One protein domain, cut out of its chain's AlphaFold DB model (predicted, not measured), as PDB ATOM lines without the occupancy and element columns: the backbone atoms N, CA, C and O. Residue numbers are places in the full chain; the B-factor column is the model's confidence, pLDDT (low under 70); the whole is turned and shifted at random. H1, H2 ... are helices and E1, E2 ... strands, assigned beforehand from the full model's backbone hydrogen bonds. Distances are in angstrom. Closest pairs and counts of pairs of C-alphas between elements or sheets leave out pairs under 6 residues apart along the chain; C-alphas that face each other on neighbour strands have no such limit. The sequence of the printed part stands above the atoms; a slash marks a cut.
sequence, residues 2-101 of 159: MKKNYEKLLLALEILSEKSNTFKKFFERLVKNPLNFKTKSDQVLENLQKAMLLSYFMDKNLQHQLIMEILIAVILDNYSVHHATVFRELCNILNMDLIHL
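What this domain is: This is residues 2 to 101 of the 159 residues of the protein "Transposase" of Methanobrevibacter millerae (UniProt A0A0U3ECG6). A helical hairpin, H1 and H2, forms one end and a small two-stranded parallel sheet, E1 and E2, the other, with H3 and H6 side by side between them. H3 crosses H1, H6 packs on E2, and residues 38 to 43 stick out. The 100 printed residues hold, in order, H1 H2 H3 H4 E1 H5 H6 E2, mostly helix. The whole is only just compact, close to loose, with a radius of gyration of the C-alphas of 14.8 A and spans of 42 by 32 by 20 A.

How they stand to each other: H1, residues 2 to 19, and H2, residues 21 to 32, form a helical hairpin; they touch, closest at C-alphas 17 and 24, 3.9 A, at 37 degrees, only just steep. H3, residues 42 to 57, touches H1 about perpendicular, 74 degrees, closest at C-alphas 12 and 55, 5.1 A. H4, residues 60 to 67, only just touches H6, residues 85 to 93, with 3 pairs of C-alphas within 8 A, closest at 63 and 93, 6.3 A. H3 and H6 touch at a shallow tilt of 13 degrees, the same way, closest at C-alphas 54 and 90, 6.4 A. E1, residues 72 to 76, and E2, residues 96 to 100, are parallel neighbours, with N 74 and O 97 2.8 A apart, within hydrogen-bond range. With H5, residues 80 to 83, and H6 between them, they form a strand-helix-strand unit, two parallel strands joined through helices, its crossover right-handed. H2, H3, H4 and H6 have every O i to N i+4 pair within hydrogen-bond range, H1 has 13 of 14, and H5 is too short for one.

Where its parts are: H1 begins at C-alpha 2, (-5.570, -18.649, -19.333), and is 26.6 A long; H3 is 22.9 A. E2 ends at C-alpha 100, (3.052, -10.534, 17.591).

The domain as a whole: The C-alphas of Lys 38 and Leu 101, the two farthest apart, are 43.8 A apart. The printed part has no cut and no long link. Residue 2 and residues 35 to 40 have pLDDT under 70.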
ATOM      1  N   MET A   2      -4.949 -17.824 -20.395       61.31
ATOM      2  CA  MET A   2      -5.570 -18.649 -19.333       61.31
ATOM      3  C   MET A   2      -4.645 -19.693 -18.676       61.31
ATOM      4  O   MET A   2      -4.660 -19.828 -17.458       61.31
ATOM      5  N   LYS A   3      -3.799 -20.385 -19.454       70.69
ATOM      6  CA  LYS A   3      -2.889 -21.422 -18.929       70.69
ATOM      7  C   LYS A   3      -1.905 -20.879 -17.878       70.69
ATOM      8  O   LYS A   3      -1.766 -21.462 -16.812       70.69
ATOM      9  N   LYS A   4      -1.330 -19.697 -18.133       73.81
ATOM     10  CA  LYS A   4      -0.395 -19.008 -17.226       73.81
ATOM     11  C   LYS A   4      -1.050 -18.614 -15.894       73.81
ATOM     12  O   LYS A   4      -0.418 -18.707 -14.849       73.81
ATOM     13  N   ASN A   5      -2.317 -18.192 -15.919       76.31
ATOM     14  CA  ASN A   5      -3.053 -17.839 -14.698       76.31
ATOM     15  C   ASN A   5      -3.387 -19.077 -13.860       76.31
ATOM     16  O   ASN A   5      -3.305 -19.031 -12.637       76.31
ATOM     17  N   TYR A   6      -3.724 -20.189 -14.515       78.88
ATOM     18  CA  TYR A   6      -3.976 -21.454 -13.833       78.88
ATOM     19  C   TYR A   6      -2.705 -22.022 -13.184       78.88
ATOM     20  O   TYR A   6      -2.749 -22.453 -12.039       78.88
ATOM     21  N   GLU A   7      -1.559 -21.951 -13.865       82.31
ATOM     22  CA  GLU A   7      -0.261 -22.361 -13.304       82.31
ATOM     23  C   GLU A   7       0.130 -21.524 -12.074       82.31
ATOM     24  O   GLU A   7       0.525 -22.083 -11.054       82.31
ATOM     25  N   LYS A   8      -0.060 -20.196 -12.120       82.88
ATOM     26  CA  LYS A   8       0.146 -19.321 -10.950       82.88
ATOM     27  C   LYS A   8      -0.769 -19.689  -9.778       82.88
ATOM     28  O   LYS A   8      -0.326 -19.689  -8.632       82.88
ATOM     29  N   LEU A   9      -2.035 -20.001 -10.058       83.50
ATOM     30  CA  LEU A   9      -2.991 -20.437  -9.040       83.50
ATOM     31  C   LEU A   9      -2.568 -21.767  -8.402       83.50
ATOM     32  O   LEU A   9      -2.645 -21.901  -7.184       83.50
ATOM     33  N   LEU A  10      -2.113 -22.733  -9.206       83.38
ATOM     34  CA  LEU A  10      -1.615 -24.015  -8.705       83.38
ATOM     35  C   LEU A  10      -0.399 -23.831  -7.795       83.38
ATOM     36  O   LEU A  10      -0.390 -24.397  -6.708       83.38
ATOM     37  N   LEU A  11       0.561 -22.992  -8.190       86.56
ATOM     38  CA  LEU A  11       1.741 -22.697  -7.375       86.56
ATOM     39  C   LEU A  11       1.367 -22.049  -6.029       86.56
ATOM     40  O   LEU A  11       1.886 -22.426  -4.982       86.56
ATOM     41  N   ALA A  12       0.425 -21.100  -6.028       86.75
ATOM     42  CA  ALA A  12      -0.061 -20.493  -4.790       86.75
ATOM     43  C   ALA A  12      -0.759 -21.515  -3.876       86.75
ATOM     44  O   ALA A  12      -0.584 -21.493  -2.658       86.75
ATOM     45  N   LEU A  13      -1.547 -22.425  -4.454       86.06
ATOM     46  CA  LEU A  13      -2.199 -23.499  -3.706       86.06
ATOM     47  C   LEU A  13      -1.199 -24.509  -3.143       86.06
ATOM     48  O   LEU A  13      -1.413 -24.998  -2.037       86.06
ATOM     49  N   GLU A  14      -0.128 -24.798  -3.876       88.00
ATOM     50  CA  GLU A  14       0.961 -25.662  -3.431       88.00
ATOM     51  C   GLU A  14       1.644 -25.071  -2.188       88.00
ATOM     52  O   GLU A  14       1.660 -25.720  -1.144       88.00
ATOM     53  N   ILE A  15       2.045 -23.797  -2.223       86.56
ATOM     54  CA  ILE A  15       2.628 -23.103  -1.055       86.56
ATOM     55  C   ILE A  15       1.684 -23.139   0.153       86.56
ATOM     56  O   ILE A  15       2.091 -23.427   1.281       86.56
ATOM     57  N   LEU A  16       0.395 -22.859  -0.063       88.00
ATOM     58  CA  LEU A  16      -0.592 -22.898   1.016       88.00
ATOM     59  C   LEU A  16      -0.812 -24.320   1.550       88.00
ATOM     60  O   LEU A  16      -1.093 -24.483   2.740       88.00
ATOM     61  N   SER A  17      -0.683 -25.344   0.701       88.75
ATOM     62  CA  SER A  17      -0.855 -26.750   1.077       88.75
ATOM     63  C   SER A  17       0.214 -27.246   2.046       88.75
ATOM     64  O   SER A  17      -0.100 -28.021   2.951       88.75
ATOM     65  N   GLU A  18       1.447 -26.756   1.920       90.44
ATOM     66  CA  GLU A  18       2.547 -27.104   2.824       90.44
ATOM     67  C   GLU A  18       2.309 -26.574   4.242       90.44
ATOM     68  O   GLU A  18       2.719 -27.185   5.227       90.44
ATOM     69  N   LYS A  19       1.600 -25.446   4.353       87.19
ATOM     70  CA  LYS A  19       1.430 -24.692   5.603       87.19
ATOM     71  C   LYS A  19       0.033 -24.820   6.218       87.19
ATOM     72  O   LYS A  19      -0.196 -24.338   7.327       87.19
ATOM     73  N   SER A  20      -0.923 -25.439   5.521       88.38
ATOM     74  CA  SER A  20      -2.302 -25.596   5.993       88.38
ATOM     75  C   SER A  20      -2.950 -26.880   5.485       88.38
ATOM     76  O   SER A  20      -3.158 -27.073   4.289       88.38
ATOM     77  N   ASN A  21      -3.395 -27.724   6.419       85.75
ATOM     78  CA  ASN A  21      -4.084 -28.977   6.102       85.75
ATOM     79  C   ASN A  21      -5.386 -28.757   5.304       85.75
ATOM     80  O   ASN A  21      -5.764 -29.582   4.473       85.75
ATOM     81  N   THR A  22      -6.076 -27.635   5.531       84.94
ATOM     82  CA  THR A  22      -7.280 -27.271   4.770       84.94
ATOM     83  C   THR A  22      -6.941 -27.016   3.306       84.94
ATOM     84  O   THR A  22      -7.606 -27.557   2.421       84.94
ATOM     85  N   PHE A  23      -5.878 -26.250   3.043       86.19
ATOM     86  CA  PHE A  23      -5.404 -26.005   1.682       86.19
ATOM     87  C   PHE A  23      -4.786 -27.250   1.053       86.19
ATOM     88  O   PHE A  23      -4.980 -27.461  -0.138       86.19
ATOM     89  N   LYS A  24      -4.163 -28.132   1.840       87.12
ATOM     90  CA  LYS A  24      -3.676 -29.432   1.369       87.12
ATOM     91  C   LYS A  24      -4.787 -30.306   0.810       87.12
ATOM     92  O   LYS A  24      -4.761 -30.663  -0.364       87.12
ATOM     93  N   LYS A  25      -5.825 -30.559   1.612       85.12
ATOM     94  CA  LYS A  25      -7.013 -31.305   1.165       85.12
ATOM     95  C   LYS A  25      -7.668 -30.647  -0.048       85.12
ATOM     96  O   LYS A  25      -8.182 -31.330  -0.934       85.12
ATOM     97  N   PHE A  26      -7.673 -29.317  -0.081       84.19
ATOM     98  CA  PHE A  26      -8.235 -28.565  -1.189       84.19
ATOM     99  C   PHE A  26      -7.422 -28.735  -2.481       84.19
ATOM    100  O   PHE A  26      -8.007 -29.080  -3.505       84.19
ATOM    101  N   PHE A  27      -6.102 -28.566  -2.425       84.81
ATOM    102  CA  PHE A  27      -5.186 -28.739  -3.550       84.81
ATOM    103  C   PHE A  27      -5.228 -30.167  -4.103       84.81
ATOM    104  O   PHE A  27      -5.449 -30.350  -5.296       84.81
ATOM    105  N   GLU A  28      -5.151 -31.186  -3.243       85.12
ATOM    106  CA  GLU A  28      -5.259 -32.593  -3.654       85.12
ATOM    107  C   GLU A  28      -6.577 -32.878  -4.391       85.12
ATOM    108  O   GLU A  28      -6.601 -33.595  -5.395       85.12
ATOM    109  N   ARG A  29      -7.687 -32.292  -3.922       81.44
ATOM    110  CA  ARG A  29      -8.990 -32.409  -4.589       81.44
ATOM    111  C   ARG A  29      -8.991 -31.729  -5.957       81.44
ATOM    112  O   ARG A  29      -9.580 -32.273  -6.885       81.44
ATOM    113  N   LEU A  30      -8.358 -30.565  -6.076       78.88
ATOM    114  CA  LEU A  30      -8.259 -29.814  -7.329       78.88
ATOM    115  C   LEU A  30      -7.409 -30.525  -8.381       78.88
ATOM    116  O   LEU A  30      -7.800 -30.564  -9.542       78.88
ATOM    117  N   VAL A  31      -6.282 -31.110  -7.971       78.94
ATOM    118  CA  VAL A  31      -5.406 -31.887  -8.859       78.94
ATOM    119  C   VAL A  31      -6.131 -33.128  -9.383       78.94
ATOM    120  O   VAL A  31      -6.055 -33.429 -10.570       78.94
ATOM    121  N   LYS A  32      -6.877 -33.830  -8.515       80.94
ATOM    122  CA  LYS A  32      -7.652 -35.023  -8.900       80.94
ATOM    123  C   LYS A  32      -8.864 -34.698  -9.771       80.94
ATOM    124  O   LYS A  32      -9.239 -35.508 -10.612       80.94
ATOM    125  N   ASN A  33      -9.511 -33.560  -9.537       77.25
ATOM    126  CA  ASN A  33     -10.694 -33.148 -10.277       77.25
ATOM    127  C   ASN A  33     -10.679 -31.624 -10.500       77.25
ATOM    128  O   ASN A  33     -11.088 -30.869  -9.603       77.25
ATOM    129  N   PRO A  34     -10.208 -31.169 -11.678       71.94
ATOM    130  CA  PRO A  34     -10.173 -29.757 -12.037       71.94
ATOM    131  C   PRO A  34     -11.550 -29.099 -11.871       71.94
ATOM    132  O   PRO A  34     -12.590 -29.707 -12.125       71.94
ATOM    133  N   LEU A  35     -11.577 -27.848 -11.407       69.25
ATOM    134  CA  LEU A  35     -12.802 -27.170 -10.963       69.25
ATOM    135  C   LEU A  35     -13.931 -27.188 -11.999       69.25
ATOM    136  O   LEU A  35     -13.859 -26.519 -13.024       69.25
ATOM    137  N   ASN A  36     -15.041 -27.840 -11.649       64.81
ATOM    138  CA  ASN A  36     -16.341 -27.608 -12.276       64.81
ATOM    139  C   ASN A  36     -17.166 -26.616 -11.426       64.81
ATOM    140  O   ASN A  36     -17.355 -26.846 -10.226       64.81
ATOM    141  N   PHE A  37     -17.617 -25.511 -12.030       56.16
ATOM    142  CA  PHE A  37     -18.187 -24.321 -11.371       56.16
ATOM    143  C   PHE A  37     -19.692 -24.400 -11.044       56.16
ATOM    144  O   PHE A  37     -20.270 -23.405 -10.623       56.16
ATOM    145  N   LYS A  38     -20.347 -25.557 -11.212       57.78
ATOM    146  CA  LYS A  38     -21.822 -25.630 -11.169       57.78
ATOM    147  C   LYS A  38     -22.475 -25.342  -9.808       57.78
ATOM    148  O   LYS A  38     -23.574 -24.814  -9.811       57.78
ATOM    149  N   THR A  39     -21.812 -25.614  -8.685       55.47
ATOM    150  CA  THR A  39     -22.215 -25.170  -7.332       55.47
ATOM    151  C   THR A  39     -21.057 -25.429  -6.366       55.47
ATOM    152  O   THR A  39     -20.522 -26.540  -6.310       55.47
ATOM    153  N   LYS A  40     -20.618 -24.412  -5.619       68.12
ATOM    154  CA  LYS A  40     -19.577 -24.539  -4.583       68.12
ATOM    155  C   LYS A  40     -20.117 -24.005  -3.264       68.12
ATOM    156  O   LYS A  40     -20.895 -23.061  -3.270       68.12
ATOM    157  N   SER A  41     -19.697 -24.609  -2.154       82.94
ATOM    158  CA  SER A  41     -19.935 -24.029  -0.833       82.94
ATOM    159  C   SER A  41     -19.118 -22.749  -0.661       82.94
ATOM    160  O   SER A  41     -18.040 -22.621  -1.254       82.94
ATOM    161  N   ASP A  42     -19.589 -21.849   0.199       82.56
ATOM    162  CA  ASP A  42     -18.924 -20.570   0.480       82.56
ATOM    163  C   ASP A  42     -17.462 -20.761   0.891       82.56
ATOM    164  O   ASP A  42     -16.577 -20.072   0.394       82.56
ATOM    165  N   GLN A  43     -17.172 -21.798   1.683       81.75
ATOM    166  CA  GLN A  43     -15.807 -22.124   2.096       81.75
ATOM    167  C   GLN A  43     -14.869 -22.422   0.916       81.75
ATOM    168  O   GLN A  43     -13.675 -22.122   0.963       81.75
ATOM    169  N   VAL A  44     -15.386 -23.058  -0.138       81.75
ATOM    170  CA  VAL A  44     -14.591 -23.367  -1.331       81.75
ATOM    171  C   VAL A  44     -14.348 -22.107  -2.148       81.75
ATOM    172  O   VAL A  44     -13.232 -21.921  -2.630       81.75
ATOM    173  N   LEU A  45     -15.359 -21.247  -2.280       82.88
ATOM    174  CA  LEU A  45     -15.212 -19.963  -2.958       82.88
ATOM    175  C   LEU A  45     -14.202 -19.069  -2.228       82.88
ATOM    176  O   LEU A  45     -13.302 -18.526  -2.860       82.88
ATOM    177  N   GLU A  46     -14.288 -19.001  -0.903       85.00
ATOM    178  CA  GLU A  46     -13.365 -18.240  -0.064       85.00
ATOM    179  C   GLU A  46     -11.918 -18.746  -0.205       85.00
ATOM    180  O   GLU A  46     -10.987 -17.961  -0.390       85.00
ATOM    181  N   ASN A  47     -11.701 -20.065  -0.179       85.12
ATOM    182  CA  ASN A  47     -10.362 -20.635  -0.357       85.12
ATOM    183  C   ASN A  47      -9.804 -20.386  -1.765       85.12
ATOM    184  O   ASN A  47      -8.604 -20.153  -1.911       85.12
ATOM    185  N   LEU A  48     -10.659 -20.393  -2.793       84.25
ATOM    186  CA  LEU A  48     -10.264 -19.998  -4.144       84.25
ATOM    187  C   LEU A  48      -9.866 -18.528  -4.203       84.25
ATOM    188  O   LEU A  48      -8.805 -18.223  -4.735       84.25
ATOM    189  N   GLN A  49     -10.668 -17.633  -3.626       86.25
ATOM    190  CA  GLN A  49     -10.363 -16.203  -3.576       86.25
ATOM    191  C   GLN A  49      -9.031 -15.939  -2.869       86.25
ATOM    192  O   GLN A  49      -8.201 -15.201  -3.393       86.25
ATOM    193  N   LYS A  50      -8.784 -16.600  -1.731       87.69
ATOM    194  CA  LYS A  50      -7.509 -16.528  -0.998       87.69
ATOM    195  C   LYS A  50      -6.320 -16.963  -1.856       87.69
ATOM    196  O   LYS A  50      -5.312 -16.264  -1.907       87.69
ATOM    197  N   ALA A  51      -6.440 -18.093  -2.550       86.44
ATOM    198  CA  ALA A  51      -5.378 -18.591  -3.420       86.44
ATOM    199  C   ALA A  51      -5.161 -17.696  -4.652       86.44
ATOM    200  O   ALA A  51      -4.020 -17.437  -5.029       86.44
ATOM    201  N   MET A  52      -6.241 -17.183  -5.250       87.62
ATOM    202  CA  MET A  52      -6.179 -16.228  -6.359       87.62
ATOM    203  C   MET A  52      -5.469 -14.941  -5.941       87.62
ATOM    204  O   MET A  52      -4.571 -14.491  -6.651       87.62
ATOM    205  N   LEU A  53      -5.819 -14.388  -4.777       88.62
ATOM    206  CA  LEU A  53      -5.158 -13.215  -4.217       88.62
ATOM    207  C   LEU A  53      -3.655 -13.458  -4.051       88.62
ATOM    208  O   LEU A  53      -2.855 -12.681  -4.562       88.62
ATOM    209  N   LEU A  54      -3.264 -14.570  -3.423       87.81
ATOM    210  CA  LEU A  54      -1.851 -14.907  -3.258       87.81
ATOM    211  C   LEU A  54      -1.144 -15.039  -4.616       87.81
ATOM    212  O   LEU A  54      -0.112 -14.415  -4.837       87.81
ATOM    213  N   SER A  55      -1.742 -15.764  -5.567       87.31
ATOM    214  CA  SER A  55      -1.182 -15.952  -6.913       87.31
ATOM    215  C   SER A  55      -0.986 -14.652  -7.698       87.31
ATOM    216  O   SER A  55      -0.080 -14.567  -8.529       87.31
ATOM    217  N   TYR A  56      -1.820 -13.639  -7.441       88.19
ATOM    218  CA  TYR A  56      -1.670 -12.315  -8.034       88.19
ATOM    219  C   TYR A  56      -0.384 -11.647  -7.532       88.19
ATOM    220  O   TYR A  56       0.422 -11.182  -8.338       88.19
ATOM    221  N   PHE A  57      -0.150 -11.695  -6.219       86.00
ATOM    222  CA  PHE A  57       1.044 -11.137  -5.583       86.00
ATOM    223  C   PHE A  57       2.327 -11.935  -5.851       86.00
ATOM    224  O   PHE A  57       3.422 -11.413  -5.690       86.00
ATOM    225  N   MET A  58       2.220 -13.174  -6.333       83.62
ATOM    226  CA  MET A  58       3.368 -13.997  -6.727       83.62
ATOM    227  C   MET A  58       4.010 -13.620  -8.071       83.62
ATOM    228  O   MET A  58       4.909 -14.313  -8.553       83.62
ATOM    229  N   ASP A  59       3.551 -12.558  -8.733       86.50
ATOM    230  CA  ASP A  59       4.210 -12.084  -9.946       86.50
ATOM    231  C   ASP A  59       5.636 -11.593  -9.648       86.50
ATOM    232  O   ASP A  59       5.826 -10.687  -8.847       86.50
ATOM    233  N   LYS A  60       6.648 -12.177 -10.304       85.12
ATOM    234  CA  LYS A  60       8.066 -11.899 -10.005       85.12
ATOM    235  C   LYS A  60       8.436 -10.420 -10.121       85.12
ATOM    236  O   LYS A  60       9.244  -9.945  -9.329       85.12
ATOM    237  N   ASN A  61       7.862  -9.702 -11.088       87.69
ATOM    238  CA  ASN A  61       8.152  -8.279 -11.256       87.69
ATOM    239  C   ASN A  61       7.548  -7.475 -10.102       87.69
ATOM    240  O   ASN A  61       8.217  -6.607  -9.554       87.69
ATOM    241  N   LEU A  62       6.318  -7.815  -9.703       87.12
ATOM    242  CA  LEU A  62       5.655  -7.204  -8.554       87.12
ATOM    243  C   LEU A  62       6.402  -7.506  -7.249       87.12
ATOM    244  O   LEU A  62       6.692  -6.586  -6.497       87.12
ATOM    245  N   GLN A  63       6.787  -8.760  -7.001       86.38
ATOM    246  CA  GLN A  63       7.571  -9.132  -5.817       86.38
ATOM    247  C   GLN A  63       8.897  -8.373  -5.750       86.38
ATOM    248  O   GLN A  63       9.268  -7.871  -4.695       86.38
ATOM    249  N   HIS A  64       9.593  -8.254  -6.883       88.50
ATOM    250  CA  HIS A  64      10.826  -7.481  -6.950       88.50
ATOM    251  C   HIS A  64      10.590  -6.005  -6.609       88.50
ATOM    252  O   HIS A  64      11.400  -5.412  -5.909       88.50
ATOM    253  N   GLN A  65       9.494  -5.405  -7.081       89.00
ATOM    254  CA  GLN A  65       9.141  -4.030  -6.719       89.00
ATOM    255  C   GLN A  65       8.839  -3.896  -5.220       89.00
ATOM    256  O   GLN A  65       9.381  -3.001  -4.583       89.00
ATOM    257  N   LEU A  66       8.049  -4.814  -4.656       88.75
ATOM    258  CA  LEU A  66       7.628  -4.785  -3.251       88.75
ATOM    259  C   LEU A  66       8.794  -4.966  -2.271       88.75
ATOM    260  O   LEU A  66       8.862  -4.275  -1.263       88.75
ATOM    261  N   ILE A  67       9.752  -5.849  -2.574       88.62
ATOM    262  CA  ILE A  67      10.937  -6.061  -1.721       88.62
ATOM    263  C   ILE A  67      11.819  -4.804  -1.649       88.62
ATOM    264  O   ILE A  67      12.545  -4.616  -0.676       88.62
ATOM    265  N   MET A  68      11.763  -3.938  -2.665       89.06
ATOM    266  CA  MET A  68      12.510  -2.676  -2.681       89.06
ATOM    267  C   MET A  68      11.794  -1.544  -1.932       89.06
ATOM    268  O   MET A  68      12.385  -0.481  -1.741       89.06
ATOM    269  N   GLU A  69      10.540  -1.739  -1.515       90.69
ATOM    270  CA  GLU A  69       9.832  -0.773  -0.674       90.69
ATOM    271  C   GLU A  69      10.359  -0.794   0.766       90.69
ATOM    272  O   GLU A  69      11.048  -1.716   1.203       90.69
ATOM    273  N   ILE A  70      10.037   0.254   1.524       92.56
ATOM    274  CA  ILE A  70      10.402   0.346   2.939       92.56
ATOM    275  C   ILE A  70       9.698  -0.778   3.703       92.56
ATOM    276  O   ILE A  70       8.482  -0.919   3.608       92.56
ATOM    277  N   LEU A  71      10.462  -1.532   4.499       92.25
ATOM    278  CA  LEU A  71       9.921  -2.564   5.380       92.25
ATOM    279  C   LEU A  71       8.883  -1.959   6.333       92.25
ATOM    280  O   LEU A  71       9.188  -1.031   7.089       92.25
ATOM    281  N   ILE A  72       7.675  -2.521   6.340       93.00
ATOM    282  CA  ILE A  72       6.616  -2.118   7.267       93.00
ATOM    283  C   ILE A  72       6.544  -3.128   8.410       93.00
ATOM    284  O   ILE A  72       6.179  -4.282   8.200       93.00
ATOM    285  N   ALA A  73       6.828  -2.688   9.633       91.25
ATOM    286  CA  ALA A  73       6.585  -3.485  10.831       91.25
ATOM    287  C   ALA A  73       5.131  -3.315  11.303       91.25
ATOM    288  O   ALA A  73       4.686  -2.202  11.600       91.25
ATOM    289  N   VAL A  74       4.390  -4.416  11.395       92.56
ATOM    290  CA  VAL A  74       2.993  -4.454  11.840       92.56
ATOM    291  C   VAL A  74       2.919  -5.134  13.201       92.56
ATOM    292  O   VAL A  74       3.190  -6.325  13.338       92.56
ATOM    293  N   ILE A  75       2.516  -4.375  14.218       90.69
ATOM    294  CA  ILE A  75       2.357  -4.874  15.586       90.69
ATOM    295  C   ILE A  75       0.937  -5.416  15.745       90.69
ATOM    296  O   ILE A  75      -0.033  -4.681  15.556       90.69
ATOM    297  N   LEU A  76       0.813  -6.692  16.101       92.56
ATOM    298  CA  LEU A  76      -0.461  -7.402  16.195       92.56
ATOM    299  C   LEU A  76      -0.649  -8.007  17.585       92.56
ATOM    300  O   LEU A  76       0.308  -8.413  18.248       92.56
ATOM    301  N   ASP A  77      -1.900  -8.094  18.029       91.56
ATOM    302  CA  ASP A  77      -2.240  -8.957  19.156       91.56
ATOM    303  C   ASP A  77      -2.285 -10.438  18.712       91.56
ATOM    304  O   ASP A  77      -1.925 -10.793  17.584       91.56
ATOM    305  N   ASN A  78      -2.703 -11.326  19.615       90.94
ATOM    306  CA  ASN A  78      -2.816 -12.761  19.333       90.94
ATOM    307  C   ASN A  78      -4.214 -13.172  18.850       90.94
ATOM    308  O   ASN A  78      -4.634 -14.314  19.061       90.94
ATOM    309  N   TYR A  79      -4.974 -12.263  18.231       90.94
ATOM    310  CA  TYR A  79      -6.231 -12.642  17.604       90.94
ATOM    311  C   TYR A  79      -5.981 -13.693  16.512       90.94
ATOM    312  O   TYR A  79      -5.104 -13.547  15.661       90.94
ATOM    313  N   SER A  80      -6.754 -14.783  16.524       89.50
ATOM    314  CA  SER A  80      -6.476 -15.982  15.715       89.50
ATOM    315  C   SER A  80      -6.399 -15.709  14.209       89.50
ATOM    316  O   SER A  80      -5.635 -16.364  13.500       89.50
ATOM    317  N   VAL A  81      -7.137 -14.708  13.721       89.00
ATOM    318  CA  VAL A  81      -7.127 -14.292  12.311       89.00
ATOM    319  C   VAL A  81      -5.760 -13.746  11.884       89.00
ATOM    320  O   VAL A  81      -5.356 -13.960  10.743       89.00
ATOM    321  N   HIS A  82      -4.999 -13.123  12.788       90.75
ATOM    322  CA  HIS A  82      -3.641 -12.641  12.512       90.75
ATOM    323  C   HIS A  82      -2.631 -13.773  12.294       90.75
ATOM    324  O   HIS A  82      -1.574 -13.558  11.707       90.75
ATOM    325  N   HIS A  83      -2.960 -14.997  12.706       89.81
ATOM    326  CA  HIS A  83      -2.135 -16.179  12.467       89.81
ATOM    327  C   HIS A  83      -2.563 -16.973  11.224       89.81
ATOM    328  O   HIS A  83      -2.001 -18.037  10.955       89.81
ATOM    329  N   ALA A  84      -3.546 -16.485  10.459       91.25
ATOM    330  CA  ALA A  84      -4.002 -17.159   9.254       91.25
ATOM    331  C   ALA A  84      -2.858 -17.302   8.239       91.25
ATOM    332  O   ALA A  84      -2.204 -16.325   7.877       91.25
ATOM    333  N   THR A  85      -2.659 -18.520   7.725       90.75
ATOM    334  CA  THR A  85      -1.570 -18.850   6.791       90.75
ATOM    335  C   THR A  85      -1.512 -17.886   5.607       90.75
ATOM    336  O   THR A  85      -0.464 -17.328   5.320       90.75
ATOM    337  N   VAL A  86      -2.654 -17.635   4.961       90.44
ATOM    338  CA  VAL A  86      -2.737 -16.758   3.781       90.44
ATOM    339  C   VAL A  86      -2.313 -15.327   4.108       90.44
ATOM    340  O   VAL A  86      -1.623 -14.706   3.309       90.44
ATOM    341  N   PHE A  87      -2.696 -14.813   5.281       90.75
ATOM    342  CA  PHE A  87      -2.324 -13.468   5.715       90.75
ATOM    343  C   PHE A  87      -0.807 -13.349   5.899       90.75
ATOM    344  O   PHE A  87      -0.200 -12.437   5.348       90.75
ATOM    345  N   ARG A  88      -0.180 -14.325   6.570       91.75
ATOM    346  CA  ARG A  88       1.279 -14.363   6.743       91.75
ATOM    347  C   ARG A  88       2.027 -14.421   5.410       91.75
ATOM    348  O   ARG A  88       2.987 -13.683   5.225       91.75
ATOM    349  N   GLU A  89       1.584 -15.266   4.479       90.75
ATOM    350  CA  GLU A  89       2.224 -15.361   3.160       90.75
ATOM    351  C   GLU A  89       2.108 -14.057   2.367       90.75
ATOM    352  O   GLU A  89       3.068 -13.649   1.718       90.75
ATOM    353  N   LEU A  90       0.961 -13.378   2.444       91.00
ATOM    354  CA  LEU A  90       0.784 -12.075   1.808       91.00
ATOM    355  C   LEU A  90       1.706 -11.018   2.421       91.00
ATOM    356  O   LEU A  90       2.375 -10.316   1.671       91.00
ATOM    357  N   CYS A  91       1.792 -10.930   3.750       92.56
ATOM    358  CA  CYS A  91       2.690  -9.986   4.422       92.56
ATOM    359  C   CYS A  91       4.158 -10.200   4.031       92.56
ATOM    360  O   CYS A  91       4.840  -9.232   3.708       92.56
ATOM    361  N   ASN A  92       4.612 -11.456   3.941       89.38
ATOM    362  CA  ASN A  92       5.969 -11.770   3.486       89.38
ATOM    363  C   ASN A  92       6.242 -11.255   2.062       89.38
ATOM    364  O   ASN A  92       7.321 -10.742   1.784       89.38
ATOM    365  N   ILE A  93       5.270 -11.388   1.154       89.38
ATOM    366  CA  ILE A  93       5.403 -10.902  -0.227       89.38
ATOM    367  C   ILE A  93       5.383  -9.368  -0.289       89.38
ATOM    368  O   ILE A  93       6.084  -8.775  -1.105       89.38
ATOM    369  N   LEU A  94       4.585  -8.734   0.569       90.75
ATOM    370  CA  LEU A  94       4.416  -7.282   0.648       90.75
ATOM    371  C   LEU A  94       5.545  -6.571   1.409       90.75
ATOM    372  O   LEU A  94       5.407  -5.386   1.696       90.75
ATOM    373  N   ASN A  95       6.627  -7.273   1.761       92.81
ATOM    374  CA  ASN A  95       7.711  -6.734   2.583       92.81
ATOM    375  C   ASN A  95       7.197  -6.146   3.917       92.81
ATOM    376  O   ASN A  95       7.534  -5.029   4.312       92.81
ATOM    377  N   MET A  96       6.324  -6.899   4.595       94.62
ATOM    378  CA  MET A  96       5.779  -6.558   5.909       94.62
ATOM    379  C   MET A  96       6.248  -7.563   6.959       94.62
ATOM    380  O   MET A  96       6.054  -8.769   6.793       94.62
ATOM    381  N   ASP A  97       6.794  -7.061   8.065       92.38
ATOM    382  CA  ASP A  97       7.169  -7.875   9.220       92.38
ATOM    383  C   ASP A  97       6.041  -7.888  10.256       92.38
ATOM    384  O   ASP A  97       5.506  -6.842  10.629       92.38
ATOM    385  N   LEU A  98       5.656  -9.079  10.716       93.94
ATOM    386  CA  LEU A  98       4.553  -9.261  11.658       93.94
ATOM    387  C   LEU A  98       5.095  -9.492  13.069       93.94
ATOM    388  O   LEU A  98       5.576 -10.576  13.398       93.94
ATOM    389  N   ILE A  99       4.937  -8.492  13.934       91.88
ATOM    390  CA  ILE A  99       5.383  -8.533  15.326       91.88
ATOM    391  C   ILE A  99       4.185  -8.853  16.219       91.88
ATOM    392  O   ILE A  99       3.361  -7.991  16.528       91.88
ATOM    393  N   HIS A 100       4.091 -10.107  16.658       92.12
ATOM    394  CA  HIS A 100       3.052 -10.534  17.591       92.12
ATOM    395  C   HIS A 100       3.430 -10.192  19.034       92.12
ATOM    396  O   HIS A 100       4.493 -10.573  19.528       92.12
ATOM    397  N   LEU A 101       2.531  -9.503  19.733       92.38
ATOM    398  CA  LEU A 101       2.698  -9.201  21.149       92.38
ATOM    399  C   LEU A 101       2.555 -10.465  22.017       92.38
ATOM    400  O   LEU A 101       1.824 -11.393  21.657       92.38
TER     401      LEU A 101